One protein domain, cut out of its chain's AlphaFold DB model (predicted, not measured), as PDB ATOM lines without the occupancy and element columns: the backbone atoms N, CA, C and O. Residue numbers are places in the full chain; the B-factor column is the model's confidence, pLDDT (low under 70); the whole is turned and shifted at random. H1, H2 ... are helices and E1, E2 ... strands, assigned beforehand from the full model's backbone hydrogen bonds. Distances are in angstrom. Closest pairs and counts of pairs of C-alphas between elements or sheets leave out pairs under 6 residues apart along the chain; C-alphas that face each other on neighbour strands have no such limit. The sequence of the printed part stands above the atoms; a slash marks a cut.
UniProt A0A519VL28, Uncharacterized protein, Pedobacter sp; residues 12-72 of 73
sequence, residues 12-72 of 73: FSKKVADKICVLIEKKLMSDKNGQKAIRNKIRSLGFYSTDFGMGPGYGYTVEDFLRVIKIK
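This is residues 12 to 72 of the 73 residues of an uncharacterized protein of Pedobacter sp (UniProt A0A519VL28). A helical hairpin of two longer helices, H1 and H2, lies side by side along the longest axis, and the rest folds back to one side of it. There the short H4 packs on H1 at a steep tilt, with the tiny H3 near H4, and the last strand, E1, returns beside the first printed residues, 12 to 13. The printed part has 61 residues, mostly helix, with four named helices and one named strand in the order H1, H2, H3, H4, E1. It is compact, with a radius of gyration of the C-alphas of 10.7 A and spans of 32 by 22 by 18 A.

Residues 12 to 13 pair in parallel with residues 71 to 72 of E1, residues 70 to 72, which pairs with no named strand. H1, residues 14 to 28, and H2, residues 32 to 44, form a helical hairpin: they touch, closest at the C-alphas of Lys 27 and Gln 35, 4.9 A apart, with a shallow tilt of 13 degrees, opposite ways. H3, residues 49 to 52, is apart from H1 and H2. H4, residues 62 to 68, touches H1, at residues 21 to 25 of H1 alone; the closest C-alphas are those of Cys 21 and Val 62, 5.3 A apart, and the tilt is steep, 51 degrees, opposite ways. H3 and H4 are close but not clearly touching, with the C-alphas of Phe 52 and Val 68 closest at 6.9 A. H4 and E1 meet only through their link. Every O i to N i+4 pair is within hydrogen-bond range in H1 and H2, and 2 of 3 are in H4; H3 is too short for such a pair.

H1 begins at C-alpha 14 (7.100, 10.971, -53.326) and is 21.3 A long from first to last C-alpha; H2 is 18.6 A, H3 5.6 A and H4 10.3 A. E1, 6.5 A, ends at C-alpha 72 (11.904, 6.880, -53.538).

The C-alphas farthest apart are those of Asp 31 and Lys 72, at 32.2 A. The printed part has no cut and no long link. The mean pLDDT of the printed part is 92.2, with residues 55 to 58 under 70.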
ATOM      1  N   PHE A  12       8.656   5.310 -48.943       96.31
ATOM      2  CA  PHE A  12       7.465   5.805 -49.625       96.31
ATOM      3  C   PHE A  12       7.839   6.401 -50.979       96.31
ATOM      4  O   PHE A  12       8.908   6.987 -51.136       96.31
ATOM      5  N   SER A  13       6.945   6.292 -51.965       97.44
ATOM      6  CA  SER A  13       7.066   7.127 -53.162       97.44
ATOM      7  C   SER A  13       6.758   8.578 -52.805       97.44
ATOM      8  O   SER A  13       5.945   8.831 -51.907       97.44
ATOM      9  N   LYS A  14       7.343   9.532 -53.538       96.81
ATOM     10  CA  LYS A  14       7.100  10.971 -53.326       96.81
ATOM     11  C   LYS A  14       5.605  11.302 -53.212       96.81
ATOM     12  O   LYS A  14       5.169  11.884 -52.227       96.81
ATOM     13  N   LYS A  15       4.787  10.786 -54.137       96.94
ATOM     14  CA  LYS A  15       3.326  10.991 -54.147       96.94
ATOM     15  C   LYS A  15       2.624  10.496 -52.875       96.94
ATOM     16  O   LYS A  15       1.600  11.058 -52.490       96.94
ATOM     17  N   VAL A  16       3.096   9.410 -52.258       97.31
ATOM     18  CA  VAL A  16       2.511   8.903 -51.005       97.31
ATOM     19  C   VAL A  16       3.014   9.713 -49.814       97.31
ATOM     20  O   VAL A  16       2.204  10.047 -48.952       97.31
ATOM     21  N   ALA A  17       4.300  10.072 -49.794       97.88
ATOM     22  CA  ALA A  17       4.872  10.930 -48.759       97.88
ATOM     23  C   ALA A  17       4.148  12.286 -48.699       97.88
ATOM     24  O   ALA A  17       3.653  12.652 -47.639       97.88
ATOM     25  N   ASP A  18       3.950  12.950 -49.842       97.94
ATOM     26  CA  ASP A  18       3.246  14.239 -49.925       97.94
ATOM     27  C   ASP A  18       1.814  14.149 -49.367       97.94
ATOM     28  O   ASP A  18       1.360  15.009 -48.611       97.94
ATOM     29  N   LYS A  19       1.096  13.058 -49.674       98.25
ATOM     30  CA  LYS A  19      -0.245  12.807 -49.117       98.25
ATOM     31  C   LYS A  19      -0.216  12.645 -47.600       98.25
ATOM     32  O   LYS A  19      -1.132  13.121 -46.928       98.25
ATOM     33  N   ILE A  20       0.787  11.950 -47.066       97.69
ATOM     34  CA  ILE A  20       0.948  11.779 -45.620       97.69
ATOM     35  C   ILE A  20       1.253  13.132 -44.968       97.69
ATOM     36  O   ILE A  20       0.609  13.445 -43.969       97.69
ATOM     37  N   CYS A  21       2.115  13.968 -45.556       97.94
ATOM     38  CA  CYS A  21       2.406  15.316 -45.054       97.94
ATOM     39  C   CYS A  21       1.130  16.159 -44.900       97.94
ATOM     40  O   CYS A  21       0.832  16.630 -43.802       97.94
ATOM     41  N   VAL A  22       0.301  16.234 -45.948       98.25
ATOM     42  CA  VAL A  22      -0.981  16.965 -45.912       98.25
ATOM     43  C   VAL A  22      -1.924  16.417 -44.834       98.25
ATOM     44  O   VAL A  22      -2.657  17.162 -44.182       98.25
ATOM     45  N   LEU A  23      -1.948  15.097 -44.631       97.56
ATOM     46  CA  LEU A  23      -2.746  14.497 -43.561       97.56
ATOM     47  C   LEU A  23      -2.199  14.865 -42.178       97.56
ATOM     48  O   LEU A  23      -2.990  15.110 -41.271       97.56
ATOM     49  N   ILE A  24      -0.883  14.932 -41.996       95.94
ATOM     50  CA  ILE A  24      -0.278  15.326 -40.720       95.94
ATOM     51  C   ILE A  24      -0.630  16.773 -40.373       95.94
ATOM     52  O   ILE A  24      -1.048  17.024 -39.245       95.94
ATOM     53  N   GLU A  25      -0.561  17.697 -41.328       96.06
ATOM     54  CA  GLU A  25      -0.983  19.090 -41.123       96.06
ATOM     55  C   GLU A  25      -2.457  19.168 -40.715       96.06
ATOM     56  O   GLU A  25      -2.803  19.760 -39.692       96.06
ATOM     57  N   LYS A  26      -3.336  18.460 -41.439       95.88
ATOM     58  CA  LYS A  26      -4.765  18.380 -41.090       95.88
ATOM     59  C   LYS A  26      -4.988  17.787 -39.701       95.88
ATOM     60  O   LYS A  26      -5.880  18.237 -38.987       95.88
ATOM     61  N   LYS A  27      -4.193  16.786 -39.302       93.88
ATOM     62  CA  LYS A  27      -4.260  16.174 -37.966       93.88
ATOM     63  C   LYS A  27      -3.966  17.221 -36.893       93.88
ATOM     64  O   LYS A  27      -4.701  17.270 -35.916       93.88
ATOM     65  N   LEU A  28      -2.928  18.038 -37.067       92.19
ATOM     66  CA  LEU A  28      -2.531  19.049 -36.078       92.19
ATOM     67  C   LEU A  28      -3.612  20.120 -35.856       92.19
ATOM     68  O   LEU A  28      -3.747  20.608 -34.741       92.19
ATOM     69  N   MET A  29      -4.426  20.403 -36.876       93.25
ATOM     70  CA  MET A  29      -5.540  21.361 -36.800       93.25
ATOM     71  C   MET A  29      -6.879  20.738 -36.369       93.25
ATOM     72  O   MET A  29      -7.870  21.448 -36.228       93.25
ATOM     73  N   SER A  30      -6.945  19.414 -36.207       92.06
ATOM     74  CA  SER A  30      -8.191  18.698 -35.910       92.06
ATOM     75  C   SER A  30      -8.385  18.453 -34.414       92.06
ATOM     76  O   SER A  30      -7.428  18.308 -33.651       92.06
ATOM     77  N   ASP A  31      -9.643  18.291 -34.010       92.88
ATOM     78  CA  ASP A  31     -10.028  17.817 -32.682       92.88
ATOM     79  C   ASP A  31      -9.674  16.328 -32.466       92.88
ATOM     80  O   ASP A  31      -9.173  15.634 -33.355       92.88
ATOM     81  N   LYS A  32      -9.944  15.782 -31.273       90.88
ATOM     82  CA  LYS A  32      -9.566  14.394 -30.934       90.88
ATOM     83  C   LYS A  32     -10.164  13.354 -31.894       90.88
ATOM     84  O   LYS A  32      -9.479  12.386 -32.248       90.88
ATOM     85  N   ASN A  33     -11.412  13.546 -32.323       92.50
ATOM     86  CA  ASN A  33     -12.100  12.626 -33.229       92.50
ATOM     87  C   ASN A  33     -11.545  12.731 -34.656       92.50
ATOM     88  O   ASN A  33     -11.209  11.705 -35.258       92.50
ATOM     89  N   GLY A  34     -11.348  13.949 -35.163       94.25
ATOM     90  CA  GLY A  34     -10.717  14.209 -36.454       94.25
ATOM     91  C   GLY A  34      -9.286  13.679 -36.508       94.25
ATOM     92  O   GLY A  34      -8.921  12.958 -37.439       94.25
ATOM     93  N   GLN A  35      -8.498  13.897 -35.454       93.38
ATOM     94  CA  GLN A  35      -7.161  13.322 -35.322       93.38
ATOM     95  C   GLN A  35      -7.176  11.792 -35.393       93.38
ATOM     96  O   GLN A  35      -6.317  11.198 -36.048       93.38
ATOM     97  N   LYS A  36      -8.141  11.128 -34.740       92.69
ATOM     98  CA  LYS A  36      -8.288   9.664 -34.806       92.69
ATOM     99  C   LYS A  36      -8.577   9.205 -36.236       92.69
ATOM    100  O   LYS A  36      -7.900   8.296 -36.718       92.69
ATOM    101  N   ALA A  37      -9.523   9.846 -36.919       95.56
ATOM    102  CA  ALA A  37      -9.867   9.524 -38.302       95.56
ATOM    103  C   ALA A  37      -8.674   9.727 -39.254       95.56
ATOM    104  O   ALA A  37      -8.388   8.875 -40.096       95.56
ATOM    105  N   ILE A  38      -7.927  10.818 -39.088       95.88
ATOM    106  CA  ILE A  38      -6.759  11.121 -39.916       95.88
ATOM    107  C   ILE A  38      -5.614  10.140 -39.651       95.88
ATOM    108  O   ILE A  38      -5.025   9.633 -40.605       95.88
ATOM    109  N   ARG A  39      -5.337   9.778 -38.389       94.31
ATOM    110  CA  ARG A  39      -4.348   8.732 -38.075       94.31
ATOM    111  C   ARG A  39      -4.689   7.403 -38.749       94.31
ATOM    112  O   ARG A  39      -3.781   6.715 -39.197       94.31
ATOM    113  N   ASN A  40      -5.969   7.047 -38.860       95.19
ATOM    114  CA  ASN A  40      -6.375   5.834 -39.573       95.19
ATOM    115  C   ASN A  40      -6.077   5.923 -41.078       95.19
ATOM    116  O   ASN A  40      -5.577   4.954 -41.643       95.19
ATOM    117  N   LYS A  41      -6.290   7.088 -41.707       97.25
ATOM    118  CA  LYS A  41      -5.905   7.326 -43.112       97.25
ATOM    119  C   LYS A  41      -4.389   7.253 -43.315       97.25
ATOM    120  O   LYS A  41      -3.919   6.675 -44.285       97.25
ATOM    121  N   ILE A  42      -3.607   7.805 -42.389       96.00
ATOM    122  CA  ILE A  42      -2.141   7.731 -42.443       96.00
ATOM    123  C   ILE A  42      -1.669   6.268 -42.327       96.00
ATOM    124  O   ILE A  42      -0.829   5.821 -43.108       96.00
ATOM    125  N   ARG A  43      -2.276   5.484 -41.426       95.38
ATOM    126  CA  ARG A  43      -1.996   4.045 -41.286       95.38
ATOM    127  C   ARG A  43      -2.378   3.238 -42.520       95.38
ATOM    128  O   ARG A  43      -1.636   2.334 -42.886       95.38
ATOM    129  N   SER A  44      -3.479   3.574 -43.197       96.62
ATOM    130  CA  SER A  44      -3.854   2.901 -44.450       96.62
ATOM    131  C   SER A  44      -2.896   3.220 -45.602       96.62
ATOM    132  O   SER A  44      -2.792   2.440 -46.541       96.62
ATOM    133  N   LEU A  45      -2.162   4.337 -45.526       96.56
ATOM    134  CA  LEU A  45      -1.048   4.647 -46.432       96.56
ATOM    135  C   LEU A  45       0.263   3.947 -46.033       96.56
ATOM    136  O   LEU A  45       1.229   3.973 -46.793       96.56
ATOM    137  N   GLY A  46       0.283   3.274 -44.882       95.56
ATOM    138  CA  GLY A  46       1.396   2.456 -44.414       95.56
ATOM    139  C   GLY A  46       2.303   3.133 -43.394       95.56
ATOM    140  O   GLY A  46       3.311   2.534 -43.048       95.56
ATOM    141  N   PHE A  47       1.987   4.329 -42.886       95.06
ATOM    142  CA  PHE A  47       2.802   4.960 -41.843       95.06
ATOM    143  C   PHE A  47       2.220   4.739 -40.443       95.06
ATOM    144  O   PHE A  47       1.071   5.086 -40.156       95.06
ATOM    145  N   TYR A  48       3.044   4.185 -39.554       93.69
ATOM    146  CA  TYR A  48       2.720   3.924 -38.156       93.69
ATOM    147  C   TYR A  48       3.732   4.653 -37.278       93.69
ATOM    148  O   TYR A  48       4.853   4.198 -37.102       93.69
ATOM    149  N   SER A  49       3.327   5.785 -36.702       91.31
ATOM    150  CA  SER A  49       4.221   6.648 -35.914       91.31
ATOM    151  C   SER A  49       4.896   5.906 -34.746       91.31
ATOM    152  O   SER A  49       6.057   6.148 -34.433       91.31
ATOM    153  N   THR A  50       4.199   4.938 -34.145       90.00
ATOM    154  CA  THR A  50       4.710   4.106 -33.045       90.00
ATOM    155  C   THR A  50       5.922   3.266 -33.424       90.00
ATOM    156  O   THR A  50       6.720   2.953 -32.549       90.00
ATOM    157  N   ASP A  51       6.082   2.926 -34.704       91.38
ATOM    158  CA  ASP A  51       7.231   2.148 -35.176       91.38
ATOM    159  C   ASP A  51       8.531   2.961 -35.129       91.38
ATOM    160  O   ASP A  51       9.619   2.399 -35.185       91.38
ATOM    161  N   PHE A  52       8.410   4.282 -34.997       89.12
ATOM    162  CA  PHE A  52       9.509   5.241 -34.958       89.12
ATOM    163  C   PHE A  52       9.608   5.941 -33.595       89.12
ATOM    164  O   PHE A  52      10.078   7.070 -33.502       89.12
ATOM    165  N   GLY A  53       9.097   5.312 -32.529       86.44
ATOM    166  CA  GLY A  53       9.135   5.867 -31.170       86.44
ATOM    167  C   GLY A  53       8.149   7.013 -30.916       86.44
ATOM    168  O   GLY A  53       8.104   7.554 -29.814       86.44
ATOM    169  N   MET A  54       7.302   7.365 -31.891       87.12
ATOM    170  CA  MET A  54       6.301   8.426 -31.749       87.12
ATOM    171  C   MET A  54       5.002   7.826 -31.189       87.12
ATOM    172  O   MET A  54       4.080   7.436 -31.923       87.12
ATOM    173  N   GLY A  55       4.976   7.684 -29.863       69.31
ATOM    174  CA  GLY A  55       3.876   7.098 -29.100       69.31
ATOM    175  C   GLY A  55       2.593   7.948 -29.047       69.31
ATOM    176  O   GLY A  55       2.560   9.101 -29.489       69.31
ATOM    177  N   PRO A  56       1.498   7.389 -28.499       58.38
ATOM    178  CA  PRO A  56       0.262   8.129 -28.269       58.38
ATOM    179  C   PRO A  56       0.493   9.222 -27.215       58.38
ATOM    180  O   PRO A  56       0.675   8.924 -26.043       58.38
ATOM    181  N   GLY A  57       0.480  10.487 -27.637       59.03
ATOM    182  CA  GLY A  57       0.566  11.639 -26.730       59.03
ATOM    183  C   GLY A  57       1.445  12.781 -27.233       59.03
ATOM    184  O   GLY A  57       1.162  13.929 -26.918       59.03
ATOM    185  N   TYR A  58       2.435  12.504 -28.083       58.50
ATOM    186  CA  TYR A  58       3.448  13.507 -28.448       58.50
ATOM    187  C   TYR A  58       3.089  14.396 -29.639       58.50
ATOM    188  O   TYR A  58       3.872  15.252 -30.041       58.50
ATOM    189  N   GLY A  59       1.916  14.194 -30.247       75.06
ATOM    190  CA  GLY A  59       1.736  14.668 -31.614       75.06
ATOM    191  C   GLY A  59       2.852  14.100 -32.504       75.06
ATOM    192  O   GLY A  59       3.607  13.223 -32.113       75.06
ATOM    193  N   TYR A  60       2.896  14.510 -33.753       90.25
ATOM    194  CA  TYR A  60       4.092  14.384 -34.590       90.25
ATOM    195  C   TYR A  60       3.845  15.303 -35.769       90.25
ATOM    196  O   TYR A  60       2.694  15.434 -36.216       90.25
ATOM    197  N   THR A  61       4.892  15.958 -36.223       94.44
ATOM    198  CA  THR A  61       4.852  16.939 -37.297       94.44
ATOM    199  C   THR A  61       5.221  16.298 -38.630       94.44
ATOM    200  O   THR A  61       5.557  15.113 -38.713       94.44
ATOM    201  N   VAL A  62       5.108  17.082 -39.702       95.94
ATOM    202  CA  VAL A  62       5.633  16.697 -41.017       95.94
ATOM    203  C   VAL A  62       7.143  16.482 -40.939       95.94
ATOM    204  O   VAL A  62       7.655  15.537 -41.528       95.94
ATOM    205  N   GLU A  63       7.844  17.311 -40.168       95.56
ATOM    206  CA  GLU A  63       9.288  17.205 -40.000       95.56
ATOM    207  C   GLU A  63       9.682  15.884 -39.329       95.56
ATOM    208  O   GLU A  63      10.554  15.178 -39.831       95.56
ATOM    209  N   ASP A  64       8.979  15.487 -38.264       94.44
ATOM    210  CA  ASP A  64       9.207  14.199 -37.599       94.44
ATOM    211  C   ASP A  64       9.012  13.026 -38.565       94.44
ATOM    212  O   ASP A  64       9.811  12.092 -38.586       94.44
ATOM    213  N   PHE A  65       7.972  13.088 -39.401       95.50
ATOM    214  CA  PHE A  65       7.722  12.084 -40.432       95.50
ATOM    215  C   PHE A  65       8.861  12.020 -41.458       95.50
ATOM    216  O   PHE A  65       9.381  10.938 -41.723       95.50
ATOM    217  N   LEU A  66       9.279  13.162 -42.007       96.06
ATOM    218  CA  LEU A  66      10.322  13.211 -43.033       96.06
ATOM    219  C   LEU A  66      11.698  12.786 -42.506       96.06
ATOM    220  O   LEU A  66      12.486  12.237 -43.269       96.06
ATOM    221  N   ARG A  67      11.976  12.977 -41.210       95.69
ATOM    222  CA  ARG A  67      13.225  12.532 -40.568       95.69
ATOM    223  C   ARG A  67      13.371  11.012 -40.501       95.69
ATOM    224  O   ARG A  67      14.493  10.521 -40.452       95.69
ATOM    225  N   VAL A  68      12.263  10.268 -40.463       94.50
ATOM    226  CA  VAL A  68      12.283   8.817 -40.200       94.50
ATOM    227  C   VAL A  68      11.967   7.956 -41.421       94.50
ATOM    228  O   VAL A  68      12.025   6.727 -41.340       94.50
ATOM    229  N   ILE A  69      11.634   8.578 -42.551       95.12
ATOM    230  CA  ILE A  69      11.290   7.876 -43.787       95.12
ATOM    231  C   ILE A  69      12.289   8.149 -44.907       95.12
ATOM    232  O   ILE A  69      12.971   9.167 -44.941       95.12
ATOM    233  N   LYS A  70      12.323   7.243 -45.884       97.00
ATOM    234  CA  LYS A  70      13.070   7.412 -47.132       97.00
ATOM    235  C   LYS A  70      12.109   7.603 -48.300       97.00
ATOM    236  O   LYS A  70      11.196   6.802 -48.507       97.00
ATOM    237  N   ILE A  71      12.340   8.648 -49.089       96.19
ATOM    238  CA  ILE A  71      11.577   8.909 -50.312       96.19
ATOM    239  C   ILE A  71      12.270   8.229 -51.492       96.19
ATOM    240  O   ILE A  71      13.463   8.423 -51.721       96.19
ATOM    241  N   LYS A  72      11.504   7.437 -52.243       93.44
ATOM    242  CA  LYS A  72      11.904   6.880 -53.538       93.44
ATOM    243  C   LYS A  72      11.262   7.682 -54.670       93.44
ATOM    244  O   LYS A  72      10.086   8.059 -54.572       93.44
TER     245      LYS A  72